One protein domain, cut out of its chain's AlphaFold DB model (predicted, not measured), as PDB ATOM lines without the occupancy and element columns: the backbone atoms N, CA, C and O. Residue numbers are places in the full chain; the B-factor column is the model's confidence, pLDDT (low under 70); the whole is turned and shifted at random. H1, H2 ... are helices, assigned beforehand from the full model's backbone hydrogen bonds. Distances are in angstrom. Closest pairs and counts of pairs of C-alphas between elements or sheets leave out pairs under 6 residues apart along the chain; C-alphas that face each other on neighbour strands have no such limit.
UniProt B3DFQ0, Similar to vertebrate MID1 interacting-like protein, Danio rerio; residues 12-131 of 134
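Overview. This is residues 12 to 131 of the 134 residues of the protein "Similar to vertebrate MID1 interacting-like protein" of Danio rerio (UniProt B3DFQ0). One very long helix, H6, makes the longest axis of the domain; H1 runs side by side with it in the same direction, and H3 crosses both steeply, so that the centres of the three helices form a triangle. The short H2 sits where H3 begins and H6 ends, the loop at residues 45 to 50 sticks out from the body, and H4 with the link before it, from residue 75 on, makes an arm that stands free. The printed part has 120 residues with six named helices, H1 to H6 in order along the chain, and no named strand; the class is all helix. The whole is only just loose, close to compact, with a radius of gyration of the C-alphas of 16.5 A, and elongated, spanning 52 by 32 by 29 A.

Along the chain. H1 is residues 13 to 30, from C-alpha 13 at (88.039, -54.043, 7.001), and is 25.9 A long. H2 is residues 34 to 37. H3 is residues 55 to 71, 24.3 A long, from C-alpha 55 at (63.117, -63.270, 1.020). H4 is residues 81 to 88, 11.6 A long, and H5 is residues 90 to 93. H6 is residues 97 to 129, 47.3 A long, and ends at C-alpha 129 at (54.483, -56.122, 3.071).

Arrangement. H3 and H6 are the hubs, touching three helices each. They touch each other through residues 55 to 62 of H3 and 115 to 122 of H6, closest at the C-alphas of Leu 62 and Ser 119, 7.0 A apart, at a steep tilt of 46 degrees, opposite ways. H1 touches H6 at a shallow tilt of 15 degrees, the same way, closest at the C-alphas of Tyr 20 and Gly 116, 5.0 A apart. With residues 17 to 24 alone H1 touches H3, at a steep tilt of 44 degrees, opposite ways; the closest C-alphas, of Ser 21 and Lys 66, are 5.3 A apart. H2 touches residues 55 to 59 of H3, with the C-alphas of Leu 37 and Tyr 56 closest at 4.7 A, and only just touches H6, with 3 pairs of C-alphas within 8 A, the closest those of Leu 37 and Tyr 126, 7.2 A apart. H5 and H6 are close but not clearly touching, closest at the C-alphas of Leu 92 and Leu 100, 7.2 A apart. H4 and H5 meet only through their link, and H4 is apart from H6. In H1, H3 and H6 every O i to N i+4 pair is within hydrogen-bond range; in H4 2 of 4 are, and H2 and H5 are too short for such a pair.

Size, cuts and confidence. The two C-alphas farthest apart, of Glu 96 and Gly 131, are 52.4 A apart. The printed part has no cut. The link from H2 to H3, residues 38 to 54, is long. Mean pLDDT of the printed part is 84.8; residues 43 to 52 and 76 to 91 are under 70.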
ATOM      1  N   SER A  12      88.808 -49.266   6.875       87.98
ATOM      2  CA  SER A  12      89.294 -50.469   7.549       87.98
ATOM      3  C   SER A  12      88.318 -51.626   7.328       87.98
ATOM      4  O   SER A  12      87.099 -51.432   7.309       87.98
ATOM      5  N   LEU A  13      88.855 -52.838   7.167       90.67
ATOM      6  CA  LEU A  13      88.039 -54.043   7.001       90.67
ATOM      7  C   LEU A  13      87.118 -54.242   8.211       90.67
ATOM      8  O   LEU A  13      85.930 -54.497   8.047       90.67
ATOM      9  N   LEU A  14      87.646 -54.017   9.417       91.55
ATOM     10  CA  LEU A  14      86.879 -54.057  10.663       91.55
ATOM     11  C   LEU A  14      85.659 -53.130  10.622       91.55
ATOM     12  O   LEU A  14      84.566 -53.536  11.002       91.55
ATOM     13  N   LEU A  15      85.815 -51.906  10.110       92.34
ATOM     14  CA  LEU A  15      84.702 -50.967   9.995       92.34
ATOM     15  C   LEU A  15      83.672 -51.425   8.955       92.34
ATOM     16  O   LEU A  15      82.476 -51.237   9.166       92.34
ATOM     17  N   ALA A  16      84.103 -52.021   7.842       94.06
ATOM     18  CA  ALA A  16      83.184 -52.576   6.849       94.06
ATOM     19  C   ALA A  16      82.369 -53.748   7.418       94.06
ATOM     20  O   ALA A  16      81.148 -53.774   7.263       94.06
ATOM     21  N   LEU A  17      83.027 -54.655   8.141       95.71
ATOM     22  CA  LEU A  17      82.391 -55.761   8.855       95.71
ATOM     23  C   LEU A  17      81.395 -55.258   9.910       95.71
ATOM     24  O   LEU A  17      80.248 -55.699   9.943       95.71
ATOM     25  N   GLN A  18      81.789 -54.270  10.718       94.81
ATOM     26  CA  GLN A  18      80.926 -53.670  11.736       94.81
ATOM     27  C   GLN A  18      79.709 -52.966  11.123       94.81
ATOM     28  O   GLN A  18      78.595 -53.096  11.630       94.81
ATOM     29  N   ARG A  19      79.895 -52.226  10.023       95.49
ATOM     30  CA  ARG A  19      78.791 -51.582   9.293       95.49
ATOM     31  C   ARG A  19      77.798 -52.611   8.774       95.49
ATOM     32  O   ARG A  19      76.596 -52.401   8.903       95.49
ATOM     33  N   TYR A  20      78.297 -53.715   8.224       96.82
ATOM     34  CA  TYR A  20      77.451 -54.818   7.798       96.82
ATOM     35  C   TYR A  20      76.669 -55.429   8.969       96.82
ATOM     36  O   TYR A  20      75.443 -55.476   8.901       96.82
ATOM     37  N   SER A  21      77.349 -55.822  10.054       97.24
ATOM     38  CA  SER A  21      76.698 -56.390  11.247       97.24
ATOM     39  C   SER A  21      75.633 -55.436  11.802       97.24
ATOM     40  O   SER A  21      74.517 -55.867  12.072       97.24
ATOM     41  N   THR A  22      75.915 -54.130  11.849       97.68
ATOM     42  CA  THR A  22      74.939 -53.104  12.258       97.68
ATOM     43  C   THR A  22      73.730 -53.055  11.319       97.68
ATOM     44  O   THR A  22      72.596 -52.967  11.775       97.68
ATOM     45  N   SER A  23      73.951 -53.126  10.002       97.71
ATOM     46  CA  SER A  23      72.871 -53.115   9.009       97.71
ATOM     47  C   SER A  23      71.953 -54.331   9.158       97.71
ATOM     48  O   SER A  23      70.733 -54.185   9.181       97.71
ATOM     49  N   VAL A  24      72.532 -55.523   9.332       98.33
ATOM     50  CA  VAL A  24      71.770 -56.759   9.555       98.33
ATOM     51  C   VAL A  24      71.102 -56.759  10.931       98.33
ATOM     52  O   VAL A  24      69.961 -57.184  11.045       98.33
ATOM     53  N   HIS A  25      71.743 -56.212  11.963       97.93
ATOM     54  CA  HIS A  25      71.124 -56.055  13.278       97.93
ATOM     55  C   HIS A  25      69.871 -55.170  13.218       97.93
ATOM     56  O   HIS A  25      68.827 -55.546  13.744       97.93
ATOM     57  N   ASN A  26      69.942 -54.029  12.524       97.87
ATOM     58  CA  ASN A  26      68.787 -53.150  12.325       97.87
ATOM     59  C   ASN A  26      67.664 -53.848  11.536       97.87
ATOM     60  O   ASN A  26      66.485 -53.687  11.856       97.87
ATOM     61  N   MET A  27      68.029 -54.643  10.527       98.31
ATOM     62  CA  MET A  27      67.092 -55.489   9.787       98.31
ATOM     63  C   MET A  27      66.396 -56.490  10.726       98.31
ATOM     64  O   MET A  27      65.170 -56.545  10.745       98.31
ATOM     65  N   GLU A  28      67.142 -57.229  11.555       97.81
ATOM     66  CA  GLU A  28      66.585 -58.178  12.536       97.81
ATOM     67  C   GLU A  28      65.664 -57.495  13.561       97.81
ATOM     68  O   GLU A  28      64.647 -58.063  13.950       97.81
ATOM     69  N   GLN A  29      65.979 -56.266  13.981       97.18
ATOM     70  CA  GLN A  29      65.123 -55.491  14.887       97.18
ATOM     71  C   GLN A  29      63.829 -55.000  14.227       97.18
ATOM     72  O   GLN A  29      62.821 -54.825  14.909       97.18
ATOM     73  N   THR A  30      63.852 -54.762  12.915       97.35
ATOM     74  CA  THR A  30      62.681 -54.289  12.165       97.35
ATOM     75  C   THR A  30      61.757 -55.447  11.786       97.35
ATOM     76  O   THR A  30      60.533 -55.315  11.822       97.35
ATOM     77  N   ILE A  31      62.328 -56.606  11.449       97.34
ATOM     78  CA  ILE A  31      61.595 -57.783  10.973       97.34
ATOM     79  C   ILE A  31      61.134 -58.619  12.160       97.34
ATOM     80  O   ILE A  31      61.762 -59.591  12.572       97.34
ATOM     81  N   LEU A  32      59.983 -58.234  12.701       96.31
ATOM     82  CA  LEU A  32      59.385 -58.895  13.863       96.31
ATOM     83  C   LEU A  32      58.743 -60.246  13.521       96.31
ATOM     84  O   LEU A  32      58.616 -61.102  14.396       96.31
ATOM     85  N   LEU A  33      58.339 -60.448  12.262       96.74
ATOM     86  CA  LEU A  33      57.720 -61.689  11.799       96.74
ATOM     87  C   LEU A  33      58.368 -62.185  10.492       96.74
ATOM     88  O   LEU A  33      57.796 -62.000   9.415       96.74
ATOM     89  N   PRO A  34      59.538 -62.858  10.559       96.32
ATOM     90  CA  PRO A  34      60.252 -63.340   9.373       96.32
ATOM     91  C   PRO A  34      59.442 -64.303   8.497       96.32
ATOM     92  O   PRO A  34      59.700 -64.412   7.305       96.32
ATOM     93  N   SER A  35      58.438 -64.991   9.051       95.99
ATOM     94  CA  SER A  35      57.578 -65.890   8.273       95.99
ATOM     95  C   SER A  35      56.766 -65.177   7.190       95.99
ATOM     96  O   SER A  35      56.327 -65.844   6.262       95.99
ATOM     97  N   LEU A  36      56.579 -63.853   7.281       95.85
ATOM     98  CA  LEU A  36      55.945 -63.057   6.220       95.85
ATOM     99  C   LEU A  36      56.800 -62.956   4.954       95.85
ATOM    100  O   LEU A  36      56.296 -62.529   3.927       95.85
ATOM    101  N   LEU A  37      58.080 -63.318   5.030       95.61
ATOM    102  CA  LEU A  37      59.015 -63.262   3.907       95.61
ATOM    103  C   LEU A  37      59.033 -64.553   3.079       95.61
ATOM    104  O   LEU A  37      59.652 -64.584   2.017       95.61
ATOM    105  N   ARG A  38      58.402 -65.622   3.580       94.65
ATOM    106  CA  ARG A  38      58.388 -66.924   2.908       94.65
ATOM    107  C   ARG A  38      57.632 -66.842   1.597       94.65
ATOM    108  O   ARG A  38      56.621 -66.149   1.514       94.65
ATOM    109  N   ASP A  39      58.129 -67.567   0.603       90.34
ATOM    110  CA  ASP A  39      57.526 -67.687  -0.725       90.34
ATOM    111  C   ASP A  39      57.428 -66.352  -1.497       90.34
ATOM    112  O   ASP A  39      56.783 -66.275  -2.546       90.34
ATOM    113  N   ILE A  40      58.086 -65.285  -1.018       90.38
ATOM    114  CA  ILE A  40      58.159 -63.997  -1.714       90.38
ATOM    115  C   ILE A  40      59.457 -63.941  -2.524       90.38
ATOM    116  O   ILE A  40      60.544 -63.977  -1.942       90.38
ATOM    117  N   PRO A  41      59.384 -63.801  -3.858       87.67
ATOM    118  CA  PRO A  41      60.570 -63.788  -4.700       87.67
ATOM    119  C   PRO A  41      61.412 -62.520  -4.494       87.67
ATOM    120  O   PRO A  41      60.900 -61.399  -4.402       87.67
ATOM    121  N   TYR A  42      62.738 -62.671  -4.511       81.07
ATOM    122  CA  TYR A  42      63.674 -61.544  -4.494       81.07
ATOM    123  C   TYR A  42      63.733 -60.847  -5.875       81.07
ATOM    124  O   TYR A  42      64.615 -61.112  -6.682       81.07
ATOM    125  N   ASN A  43      62.795 -59.943  -6.180       67.80
ATOM    126  CA  ASN A  43      62.640 -59.376  -7.538       67.80
ATOM    127  C   ASN A  43      63.529 -58.151  -7.906       67.80
ATOM    128  O   ASN A  43      63.079 -57.278  -8.641       67.80
ATOM    129  N   ASP A  44      64.776 -58.038  -7.428       59.66
ATOM    130  CA  ASP A  44      65.581 -56.807  -7.658       59.66
ATOM    131  C   ASP A  44      66.602 -56.870  -8.813       59.66
ATOM    132  O   ASP A  44      67.343 -55.907  -9.008       59.66
ATOM    133  N   ALA A  45      66.682 -57.953  -9.597       52.39
ATOM    134  CA  ALA A  45      67.699 -58.058 -10.652       52.39
ATOM    135  C   ALA A  45      67.148 -58.596 -11.989       52.39
ATOM    136  O   ALA A  45      66.767 -59.768 -12.063       52.39
ATOM    137  N   PRO A  46      67.168 -57.797 -13.077       45.14
ATOM    138  CA  PRO A  46      66.948 -58.311 -14.422       45.14
ATOM    139  C   PRO A  46      68.155 -59.176 -14.804       45.14
ATOM    140  O   PRO A  46      69.222 -58.659 -15.123       45.14
ATOM    141  N   GLY A  47      68.000 -60.496 -14.719       45.28
ATOM    142  CA  GLY A  47      69.054 -61.457 -15.055       45.28
ATOM    143  C   GLY A  47      69.583 -62.289 -13.889       45.28
ATOM    144  O   GLY A  47      70.598 -62.953 -14.067       45.28
ATOM    145  N   ALA A  48      68.917 -62.305 -12.727       49.83
ATOM    146  CA  ALA A  48      69.152 -63.344 -11.722       49.83
ATOM    147  C   ALA A  48      68.648 -64.693 -12.260       49.83
ATOM    148  O   ALA A  48      67.531 -65.132 -12.000       49.83
ATOM    149  N   THR A  49      69.478 -65.312 -13.090       41.28
ATOM    150  CA  THR A  49      69.380 -66.708 -13.476       41.28
ATOM    151  C   THR A  49      69.555 -67.571 -12.226       41.28
ATOM    152  O   THR A  49      70.557 -67.469 -11.524       41.28
ATOM    153  N   ASP A  50      68.561 -68.418 -11.988       47.94
ATOM    154  CA  ASP A  50      68.655 -69.719 -11.315       47.94
ATOM    155  C   ASP A  50      68.761 -69.797  -9.783       47.94
ATOM    156  O   ASP A  50      68.457 -70.846  -9.228       47.94
ATOM    157  N   ASN A  51      69.058 -68.717  -9.055       53.88
ATOM    158  CA  ASN A  51      68.971 -68.768  -7.589       53.88
ATOM    159  C   ASN A  51      67.625 -68.210  -7.114       53.88
ATOM    160  O   ASN A  51      67.517 -67.040  -6.741       53.88
ATOM    161  N   SER A  52      66.592 -69.059  -7.159       65.57
ATOM    162  CA  SER A  52      65.209 -68.790  -6.734       65.57
ATOM    163  C   SER A  52      65.057 -68.596  -5.217       65.57
ATOM    164  O   SER A  52      64.103 -69.096  -4.627       65.57
ATOM    165  N   MET A  53      66.013 -67.923  -4.579       82.18
ATOM    166  CA  MET A  53      65.998 -67.709  -3.143       82.18
ATOM    167  C   MET A  53      64.861 -66.750  -2.783       82.18
ATOM    168  O   MET A  53      64.786 -65.637  -3.326       82.18
ATOM    169  N   ASP A  54      63.990 -67.164  -1.870       91.12
ATOM    170  CA  ASP A  54      62.935 -66.292  -1.359       91.12
ATOM    171  C   ASP A  54      63.498 -65.246  -0.368       91.12
ATOM    172  O   ASP A  54      64.681 -65.251   0.002       91.12
ATOM    173  N   LEU A  55      62.676 -64.278   0.051       94.45
ATOM    174  CA  LEU A  55      63.117 -63.270   1.020       94.45
ATOM    175  C   LEU A  55      63.462 -63.872   2.390       94.45
ATOM    176  O   LEU A  55      64.305 -63.319   3.096       94.45
ATOM    177  N   TYR A  56      62.849 -64.986   2.786       96.28
ATOM    178  CA  TYR A  56      63.102 -65.614   4.079       96.28
ATOM    179  C   TYR A  56      64.462 -66.320   4.116       96.28
ATOM    180  O   TYR A  56      65.247 -66.119   5.043       96.28
ATOM    181  N   GLU A  57      64.786 -67.093   3.090       95.16
ATOM    182  CA  GLU A  57      66.101 -67.689   2.884       95.16
ATOM    183  C   GLU A  57      67.176 -66.603   2.799       95.16
ATOM    184  O   GLU A  57      68.267 -66.742   3.358       95.16
ATOM    185  N   ASN A  58      66.843 -65.465   2.185       94.26
ATOM    186  CA  ASN A  58      67.750 -64.334   2.141       94.26
ATOM    187  C   ASN A  58      68.015 -63.712   3.515       94.26
ATOM    188  O   ASN A  58      69.158 -63.378   3.837       94.26
ATOM    189  N   TYR A  59      66.969 -63.587   4.328       97.33
ATOM    190  CA  TYR A  59      67.064 -63.141   5.711       97.33
ATOM    191  C   TYR A  59      67.970 -64.069   6.536       97.33
ATOM    192  O   TYR A  59      68.851 -63.583   7.249       97.33
ATOM    193  N   LEU A  60      67.806 -65.391   6.399       96.74
ATOM    194  CA  LEU A  60      68.648 -66.375   7.087       96.74
ATOM    195  C   LEU A  60      70.112 -66.272   6.654       96.74
ATOM    196  O   LEU A  60      70.984 -66.152   7.509       96.74
ATOM    197  N   MET A  61      70.382 -66.200   5.348       96.10
ATOM    198  CA  MET A  61      71.740 -66.044   4.820       96.10
ATOM    199  C   MET A  61      72.440 -64.799   5.394       96.10
ATOM    200  O   MET A  61      73.588 -64.867   5.831       96.10
ATOM    201  N   LEU A  62      71.758 -63.648   5.422       97.58
ATOM    202  CA  LEU A  62      72.319 -62.416   5.988       97.58
ATOM    203  C   LEU A  62      72.621 -62.568   7.485       97.58
ATOM    204  O   LEU A  62      73.681 -62.146   7.958       97.58
ATOM    205  N   LYS A  63      71.708 -63.200   8.225       97.53
ATOM    206  CA  LYS A  63      71.876 -63.468   9.652       97.53
ATOM    207  C   LYS A  63      73.059 -64.396   9.928       97.53
ATOM    208  O   LYS A  63      73.874 -64.095  10.797       97.53
ATOM    209  N   ASP A  64      73.193 -65.476   9.172       95.92
ATOM    210  CA  ASP A  64      74.281 -66.439   9.342       95.92
ATOM    211  C   ASP A  64      75.638 -65.794   9.060       95.92
ATOM    212  O   ASP A  64      76.571 -65.931   9.854       95.92
ATOM    213  N   ILE A  65      75.730 -64.975   8.006       96.10
ATOM    214  CA  ILE A  65      76.951 -64.214   7.724       96.10
ATOM    215  C   ILE A  65      77.225 -63.186   8.831       96.10
ATOM    216  O   ILE A  65      78.373 -63.026   9.230       96.10
ATOM    217  N   LYS A  66      76.212 -62.500   9.384       96.98
ATOM    218  CA  LYS A  66      76.419 -61.598  10.537       96.98
ATOM    219  C   LYS A  66      77.010 -62.358  11.724       96.98
ATOM    220  O   LYS A  66      77.974 -61.879  12.315       96.98
ATOM    221  N   ASN A  67      76.483 -63.537  12.040       95.48
ATOM    222  CA  ASN A  67      76.997 -64.367  13.131       95.48
ATOM    223  C   ASN A  67      78.443 -64.818  12.869       95.48
ATOM    224  O   ASN A  67      79.266 -64.826  13.785       95.48
ATOM    225  N   MET A  68      78.781 -65.142  11.619       94.12
ATOM    226  CA  MET A  68      80.153 -65.445  11.204       94.12
ATOM    227  C   MET A  68      81.081 -64.242  11.419       94.12
ATOM    228  O   MET A  68      82.154 -64.370  12.004       94.12
ATOM    229  N   VAL A  69      80.637 -63.051  11.015       93.58
ATOM    230  CA  VAL A  69      81.379 -61.796  11.194       93.58
ATOM    231  C   VAL A  69      81.595 -61.464  12.672       93.58
ATOM    232  O   VAL A  69      82.679 -61.027  13.046       93.58
ATOM    233  N   GLU A  70      80.585 -61.669  13.515       94.26
ATOM    234  CA  GLU A  70      80.646 -61.353  14.948       94.26
ATOM    235  C   GLU A  70      81.460 -62.365  15.750       94.26
ATOM    236  O   GLU A  70      82.181 -61.985  16.670       94.26
ATOM    237  N   SER A  71      81.362 -63.648  15.401       93.17
ATOM    238  CA  SER A  71      82.171 -64.693  16.032       93.17
ATOM    239  C   SER A  71      83.620 -64.683  15.540       93.17
ATOM    240  O   SER A  71      84.511 -65.127  16.261       93.17
ATOM    241  N   GLY A  72      83.861 -64.194  14.320       89.63
ATOM    242  CA  GLY A  72      85.152 -64.302  13.641       89.63
ATOM    243  C   GLY A  72      85.528 -65.743  13.282       89.63
ATOM    244  O   GLY A  72      86.682 -66.001  12.942       89.63
ATOM    245  N   LEU A  73      84.584 -66.684  13.381       87.01
ATOM    246  CA  LEU A  73      84.800 -68.100  13.114       87.01
ATOM    247  C   LEU A  73      84.257 -68.446  11.736       87.01
ATOM    248  O   LEU A  73      83.109 -68.145  11.430       87.01
ATOM    249  N   VAL A  74      85.067 -69.125  10.931       78.52
ATOM    250  CA  VAL A  74      84.619 -69.724   9.671       78.52
ATOM    251  C   VAL A  74      84.326 -71.203   9.946       78.52
ATOM    252  O   VAL A  74      85.158 -71.851  10.592       78.52
ATOM    253  N   PRO A  75      83.166 -71.741   9.519       71.62
ATOM    254  CA  PRO A  75      82.885 -73.168   9.606       71.62
ATOM    255  C   PRO A  75      84.042 -73.977   9.020       71.62
ATOM    256  O   PRO A  75      84.612 -73.613   7.990       71.62
ATOM    257  N   HIS A  76      84.414 -75.063   9.695       65.75
ATOM    258  CA  HIS A  76      85.359 -76.017   9.132       65.75
ATOM    259  C   HIS A  76      84.629 -76.800   8.039       65.75
ATOM    260  O   HIS A  76      83.947 -77.782   8.315       65.75
ATOM    261  N   GLU A  77      84.688 -76.295   6.812       59.87
ATOM    262  CA  GLU A  77      84.087 -76.945   5.651       59.87
ATOM    263  C   GLU A  77      85.007 -78.092   5.201       59.87
ATOM    264  O   GLU A  77      85.855 -77.929   4.320       59.87
ATOM    265  N   ASP A  78      84.845 -79.263   5.818       50.14
ATOM    266  CA  ASP A  78      85.393 -80.534   5.332       50.14
ATOM    267  C   ASP A  78      84.608 -80.997   4.088       50.14
ATOM    268  O   ASP A  78      83.912 -82.009   4.116       50.14
ATOM    269  N   GLY A  79      84.666 -80.255   2.980       47.20
ATOM    270  CA  GLY A  79      84.137 -80.744   1.705       47.20
ATOM    271  C   GLY A  79      83.460 -79.711   0.810       47.20
ATOM    272  O   GLY A  79      82.706 -78.849   1.235       47.20
ATOM    273  N   GLU A  80      83.725 -79.868  -0.484       51.09
ATOM    274  CA  GLU A  80      82.979 -79.338  -1.631       51.09
ATOM    275  C   GLU A  80      83.150 -77.846  -1.973       51.09
ATOM    276  O   GLU A  80      83.651 -77.567  -3.067       51.09
ATOM    277  N   TYR A  81      82.845 -76.875  -1.101       52.50
ATOM    278  CA  TYR A  81      82.938 -75.452  -1.503       52.50
ATOM    279  C   TYR A  81      84.379 -75.003  -1.768       52.50
ATOM    280  O   TYR A  81      84.654 -74.334  -2.767       52.50
ATOM    281  N   HIS A  82      85.321 -75.427  -0.918       51.03
ATOM    282  CA  HIS A  82      86.746 -75.149  -1.116       51.03
ATOM    283  C   HIS A  82      87.274 -75.750  -2.425       51.03
ATOM    284  O   HIS A  82      88.062 -75.114  -3.125       51.03
ATOM    285  N   THR A  83      86.825 -76.959  -2.774       50.55
ATOM    286  CA  THR A  83      87.262 -77.658  -3.989       50.55
ATOM    287  C   THR A  83      86.676 -77.030  -5.253       50.55
ATOM    288  O   THR A  83      87.354 -76.992  -6.279       50.55
ATOM    289  N   CYS A  84      85.439 -76.525  -5.196       50.67
ATOM    290  CA  CYS A  84      84.805 -75.849  -6.327       50.67
ATOM    291  C   CYS A  84      85.479 -74.501  -6.625       50.67
ATOM    292  O   CYS A  84      85.874 -74.254  -7.763       50.67
ATOM    293  N   LEU A  85      85.721 -73.682  -5.592       55.00
ATOM    294  CA  LEU A  85      86.378 -72.380  -5.750       55.00
ATOM    295  C   LEU A  85      87.822 -72.495  -6.253       55.00
ATOM    296  O   LEU A  85      88.273 -71.629  -6.994       55.00
ATOM    297  N   GLN A  86      88.554 -73.552  -5.880       54.84
ATOM    298  CA  GLN A  86      89.950 -73.707  -6.298       54.84
ATOM    299  C   GLN A  86      90.125 -73.837  -7.814       54.84
ATOM    300  O   GLN A  86      91.075 -73.263  -8.336       54.84
ATOM    301  N   LYS A  87      89.230 -74.547  -8.516       58.64
ATOM    302  CA  LYS A  87      89.378 -74.800  -9.962       58.64
ATOM    303  C   LYS A  87      89.202 -73.535 -10.800       58.64
ATOM    304  O   LYS A  87      90.001 -73.267 -11.689       58.64
ATOM    305  N   ASP A  88      88.200 -72.718 -10.484       63.10
ATOM    306  CA  ASP A  88      87.952 -71.484 -11.241       63.10
ATOM    307  C   ASP A  88      88.958 -70.371 -10.897       63.10
ATOM    308  O   ASP A  88      89.185 -69.465 -11.701       63.10
ATOM    309  N   LEU A  89      89.595 -70.440  -9.719       66.82
ATOM    310  CA  LEU A  89      90.609 -69.477  -9.283       66.82
ATOM    311  C   LEU A  89      92.053 -69.896  -9.603       66.82
ATOM    312  O   LEU A  89      92.950 -69.124  -9.275       66.82
ATOM    313  N   GLU A  90      92.314 -71.037 -10.253       63.73
ATOM    314  CA  GLU A  90      93.676 -71.481 -10.619       63.73
ATOM    315  C   GLU A  90      94.573 -70.359 -11.190       63.73
ATOM    316  O   GLU A  90      95.644 -70.130 -10.624       63.73
ATOM    317  N   PRO A  91      94.157 -69.564 -12.201       65.01
ATOM    318  CA  PRO A  91      94.995 -68.475 -12.714       65.01
ATOM    319  C   PRO A  91      95.194 -67.317 -11.721       65.01
ATOM    320  O   PRO A  91      96.148 -66.554 -11.846       65.01
ATOM    321  N   LEU A  92      94.309 -67.162 -10.732       70.81
ATOM    322  CA  LEU A  92      94.454 -66.172  -9.663       70.81
ATOM    323  C   LEU A  92      95.433 -66.653  -8.579       70.81
ATOM    324  O   LEU A  92      96.130 -65.838  -7.980       70.81
ATOM    325  N   LEU A  93      95.505 -67.966  -8.336       70.54
ATOM    326  CA  LEU A  93      96.414 -68.570  -7.355       70.54
ATOM    327  C   LEU A  93      97.886 -68.515  -7.794       70.54
ATOM    328  O   LEU A  93      98.770 -68.583  -6.943       70.54
ATOM    329  N   GLU A  94      98.154 -68.345  -9.091       78.85
ATOM    330  CA  GLU A  94      99.504 -68.111  -9.627       78.85
ATOM    331  C   GLU A  94      99.982 -66.652  -9.478       78.85
ATOM    332  O   GLU A  94     101.139 -66.345  -9.778       78.85
ATOM    333  N   ALA A  95      99.122 -65.734  -9.019       81.76
ATOM    334  CA  ALA A  95      99.491 -64.336  -8.817       81.76
ATOM    335  C   ALA A  95     100.455 -64.147  -7.629       81.76
ATOM    336  O   ALA A  95     100.493 -64.931  -6.681       81.76
ATOM    337  N   GLU A  96     101.213 -63.046  -7.647       89.73
ATOM    338  CA  GLU A  96     102.061 -62.648  -6.520       89.73
ATOM    339  C   GLU A  96     101.214 -62.473  -5.238       89.73
ATOM    340  O   GLU A  96     100.130 -61.879  -5.301       89.73
ATOM    341  N   PRO A  97     101.677 -62.942  -4.060       90.89
ATOM    342  CA  PRO A  97     100.878 -62.944  -2.830       90.89
ATOM    343  C   PRO A  97     100.354 -61.561  -2.423       90.89
ATOM    344  O   PRO A  97      99.259 -61.463  -1.871       90.89
ATOM    345  N   GLU A  98     101.091 -60.485  -2.714       91.51
ATOM    346  CA  GLU A  98     100.642 -59.113  -2.450       91.51
ATOM    347  C   GLU A  98      99.446 -58.722  -3.333       91.51
ATOM    348  O   GLU A  98      98.459 -58.167  -2.843       91.51
ATOM    349  N   VAL A  99      99.481 -59.081  -4.621       89.86
ATOM    350  CA  VAL A  99      98.375 -58.848  -5.562       89.86
ATOM    351  C   VAL A  99      97.142 -59.641  -5.138       89.86
ATOM    352  O   VAL A  99      96.040 -59.090  -5.096       89.86
ATOM    353  N   LEU A 100      97.332 -60.908  -4.763       90.62
ATOM    354  CA  LEU A 100      96.256 -61.777  -4.293       90.62
ATOM    355  C   LEU A 100      95.616 -61.232  -3.005       90.62
ATOM    356  O   LEU A 100      94.390 -61.158  -2.895       90.62
ATOM    357  N   PHE A 101      96.433 -60.773  -2.054       90.78
ATOM    358  CA  PHE A 101      95.953 -60.148  -0.823       90.78
ATOM    359  C   PHE A 101      95.113 -58.898  -1.107       90.78
ATOM    360  O   PHE A 101      93.999 -58.770  -0.593       90.78
ATOM    361  N   HIS A 102      95.601 -57.994  -1.960       90.52
ATOM    362  CA  HIS A 102      94.863 -56.789  -2.333       90.52
ATOM    363  C   HIS A 102      93.556 -57.101  -3.066       90.52
ATOM    364  O   HIS A 102      92.536 -56.465  -2.786       90.52
ATOM    365  N   PHE A 103      93.562 -58.091  -3.960       90.68
ATOM    366  CA  PHE A 103      92.363 -58.549  -4.653       90.68
ATOM    367  C   PHE A 103      91.296 -59.030  -3.663       90.68
ATOM    368  O   PHE A 103      90.170 -58.527  -3.683       90.68
ATOM    369  N   HIS A 104      91.649 -59.942  -2.752       92.21
ATOM    370  CA  HIS A 104      90.701 -60.465  -1.769       92.21
ATOM    371  C   HIS A 104      90.226 -59.397  -0.792       92.21
ATOM    372  O   HIS A 104      89.040 -59.353  -0.472       92.21
ATOM    373  N   LEU A 105      91.112 -58.502  -0.355       92.39
ATOM    374  CA  LEU A 105      90.741 -57.412   0.537       92.39
ATOM    375  C   LEU A 105      89.697 -56.494  -0.121       92.39
ATOM    376  O   LEU A 105      88.649 -56.230   0.468       92.39
ATOM    377  N   CYS A 106      89.937 -56.056  -1.363       90.81
ATOM    378  CA  CYS A 106      88.994 -55.245  -2.140       90.81
ATOM    379  C   CYS A 106      87.683 -55.989  -2.442       90.81
ATOM    380  O   CYS A 106      86.595 -55.411  -2.337       90.81
ATOM    381  N   GLY A 107      87.776 -57.275  -2.791       93.01
ATOM    382  CA  GLY A 107      86.623 -58.142  -3.011       93.01
ATOM    383  C   GLY A 107      85.752 -58.239  -1.763       93.01
ATOM    384  O   GLY A 107      84.547 -58.005  -1.831       93.01
ATOM    385  N   LEU A 108      86.364 -58.459  -0.599       94.45
ATOM    386  CA  LEU A 108      85.654 -58.555   0.669       94.45
ATOM    387  C   LEU A 108      84.945 -57.241   1.027       94.45
ATOM    388  O   LEU A 108      83.770 -57.274   1.380       94.45
ATOM    389  N   PHE A 109      85.584 -56.077   0.850       92.97
ATOM    390  CA  PHE A 109      84.905 -54.779   1.012       92.97
ATOM    391  C   PHE A 109      83.647 -54.661   0.142       92.97
ATOM    392  O   PHE A 109      82.607 -54.185   0.607       92.97
ATOM    393  N   THR A 110      83.739 -55.107  -1.110       94.23
ATOM    394  CA  THR A 110      82.632 -55.068  -2.072       94.23
ATOM    395  C   THR A 110      81.497 -56.003  -1.654       94.23
ATOM    396  O   THR A 110      80.328 -55.606  -1.678       94.23
ATOM    397  N   VAL A 111      81.831 -57.215  -1.204       96.34
ATOM    398  CA  VAL A 111      80.864 -58.186  -0.677       96.34
ATOM    399  C   VAL A 111      80.150 -57.614   0.547       96.34
ATOM    400  O   VAL A 111      78.923 -57.584   0.562       96.34
ATOM    401  N   MET A 112      80.878 -57.058   1.524       96.06
ATOM    402  CA  MET A 112      80.260 -56.493   2.731       96.06
ATOM    403  C   MET A 112      79.312 -55.331   2.416       96.06
ATOM    404  O   MET A 112      78.222 -55.247   2.984       96.06
ATOM    405  N   ALA A 113      79.697 -54.442   1.495       94.40
ATOM    406  CA  ALA A 113      78.837 -53.347   1.056       94.40
ATOM    407  C   ALA A 113      77.564 -53.861   0.361       94.40
ATOM    408  O   ALA A 113      76.465 -53.371   0.626       94.40
ATOM    409  N   THR A 114      77.705 -54.880  -0.490       95.92
ATOM    410  CA  THR A 114      76.589 -55.497  -1.217       95.92
ATOM    411  C   THR A 114      75.619 -56.193  -0.266       95.92
ATOM    412  O   THR A 114      74.413 -55.966  -0.350       95.92
ATOM    413  N   LEU A 115      76.129 -56.985   0.680       96.67
ATOM    414  CA  LEU A 115      75.315 -57.643   1.701       96.67
ATOM    415  C   LEU A 115      74.617 -56.622   2.612       96.67
ATOM    416  O   LEU A 115      73.445 -56.784   2.944       96.67
ATOM    417  N   GLY A 116      75.296 -55.521   2.955       96.79
ATOM    418  CA  GLY A 116      74.692 -54.405   3.684       96.79
ATOM    419  C   GLY A 116      73.502 -53.806   2.932       96.79
ATOM    420  O   GLY A 116      72.407 -53.722   3.484       96.79
ATOM    421  N   LYS A 117      73.665 -53.481   1.644       95.81
ATOM    422  CA  LYS A 117      72.559 -52.995   0.801       95.81
ATOM    423  C   LYS A 117      71.420 -54.012   0.704       95.81
ATOM    424  O   LYS A 117      70.255 -53.649   0.789       95.81
ATOM    425  N   LYS A 118      71.749 -55.297   0.589       95.57
ATOM    426  CA  LYS A 118      70.765 -56.383   0.537       95.57
ATOM    427  C   LYS A 118      69.916 -56.462   1.810       95.57
ATOM    428  O   LYS A 118      68.705 -56.623   1.705       95.57
ATOM    429  N   SER A 119      70.517 -56.248   2.984       97.02
ATOM    430  CA  SER A 119      69.775 -56.159   4.255       97.02
ATOM    431  C   SER A 119      68.829 -54.954   4.318       97.02
ATOM    432  O   SER A 119      67.721 -55.064   4.840       97.02
ATOM    433  N   GLN A 120      69.226 -53.818   3.734       96.02
ATOM    434  CA  GLN A 120      68.383 -52.622   3.647       96.02
ATOM    435  C   GLN A 120      67.195 -52.861   2.716       96.02
ATOM    436  O   GLN A 120      66.060 -52.713   3.153       96.02
ATOM    437  N   ASN A 121      67.437 -53.355   1.499       94.54
ATOM    438  CA  ASN A 121      66.374 -53.714   0.556       94.54
ATOM    439  C   ASN A 121      65.385 -54.724   1.160       94.54
ATOM    440  O   ASN A 121      64.179 -54.619   0.966       94.54
ATOM    441  N   LEU A 122      65.881 -55.727   1.890       95.08
ATOM    442  CA  LEU A 122      65.033 -56.724   2.542       95.08
ATOM    443  C   LEU A 122      64.178 -56.102   3.660       95.08
ATOM    444  O   LEU A 122      63.017 -56.471   3.825       95.08
ATOM    445  N   THR A 123      64.729 -55.122   4.379       96.23
ATOM    446  CA  THR A 123      63.996 -54.336   5.379       96.23
ATOM    447  C   THR A 123      62.904 -53.488   4.726       96.23
ATOM    448  O   THR A 123      61.771 -53.495   5.196       96.23
ATOM    449  N   GLU A 124      63.214 -52.806   3.623       95.02
ATOM    450  CA  GLU A 124      62.246 -52.022   2.840       95.02
ATOM    451  C   GLU A 124      61.102 -52.903   2.326       95.02
ATOM    452  O   GLU A 124      59.937 -52.595   2.562       95.02
ATOM    453  N   LYS A 125      61.415 -54.069   1.751       94.05
ATOM    454  CA  LYS A 125      60.400 -55.037   1.304       94.05
ATOM    455  C   LYS A 125      59.523 -55.539   2.441       94.05
ATOM    456  O   LYS A 125      58.318 -55.698   2.263       94.05
ATOM    457  N   TYR A 126      60.100 -55.794   3.613       96.31
ATOM    458  CA  TYR A 126      59.304 -56.146   4.784       96.31
ATOM    459  C   TYR A 126      58.334 -55.019   5.151       96.31
ATOM    460  O   TYR A 126      57.152 -55.288   5.351       96.31
ATOM    461  N   LEU A 127      58.804 -53.767   5.186       96.24
ATOM    462  CA  LEU A 127      57.962 -52.600   5.457       96.24
ATOM    463  C   LEU A 127      56.853 -52.422   4.409       96.24
ATOM    464  O   LEU A 127      55.736 -52.075   4.792       96.24
ATOM    465  N   ASP A 128      57.112 -52.731   3.134       94.38
ATOM    466  CA  ASP A 128      56.089 -52.749   2.081       94.38
ATOM    467  C   ASP A 128      54.999 -53.785   2.392       94.38
ATOM    468  O   ASP A 128      53.809 -53.471   2.351       94.38
ATOM    469  N   ILE A 129      55.398 -55.010   2.761       93.23
ATOM    470  CA  ILE A 129      54.483 -56.122   3.071       93.23
ATOM    471  C   ILE A 129      53.550 -55.766   4.232       93.23
ATOM    472  O   ILE A 129      52.360 -56.079   4.189       93.23
ATOM    473  N   ILE A 130      54.077 -55.109   5.269       95.28
ATOM    474  CA  ILE A 130      53.282 -54.706   6.436       95.28
ATOM    475  C   ILE A 130      52.623 -53.323   6.286       95.28
ATOM    476  O   ILE A 130      51.952 -52.873   7.213       95.28
ATOM    477  N   GLY A 131      52.774 -52.658   5.134       92.57
ATOM    478  CA  GLY A 131      52.110 -51.388   4.823       92.57
ATOM    479  C   GLY A 131      52.681 -50.159   5.542       92.57
ATOM    480  O   GLY A 131      51.954 -49.194   5.767       92.57
TER     481      GLY A 131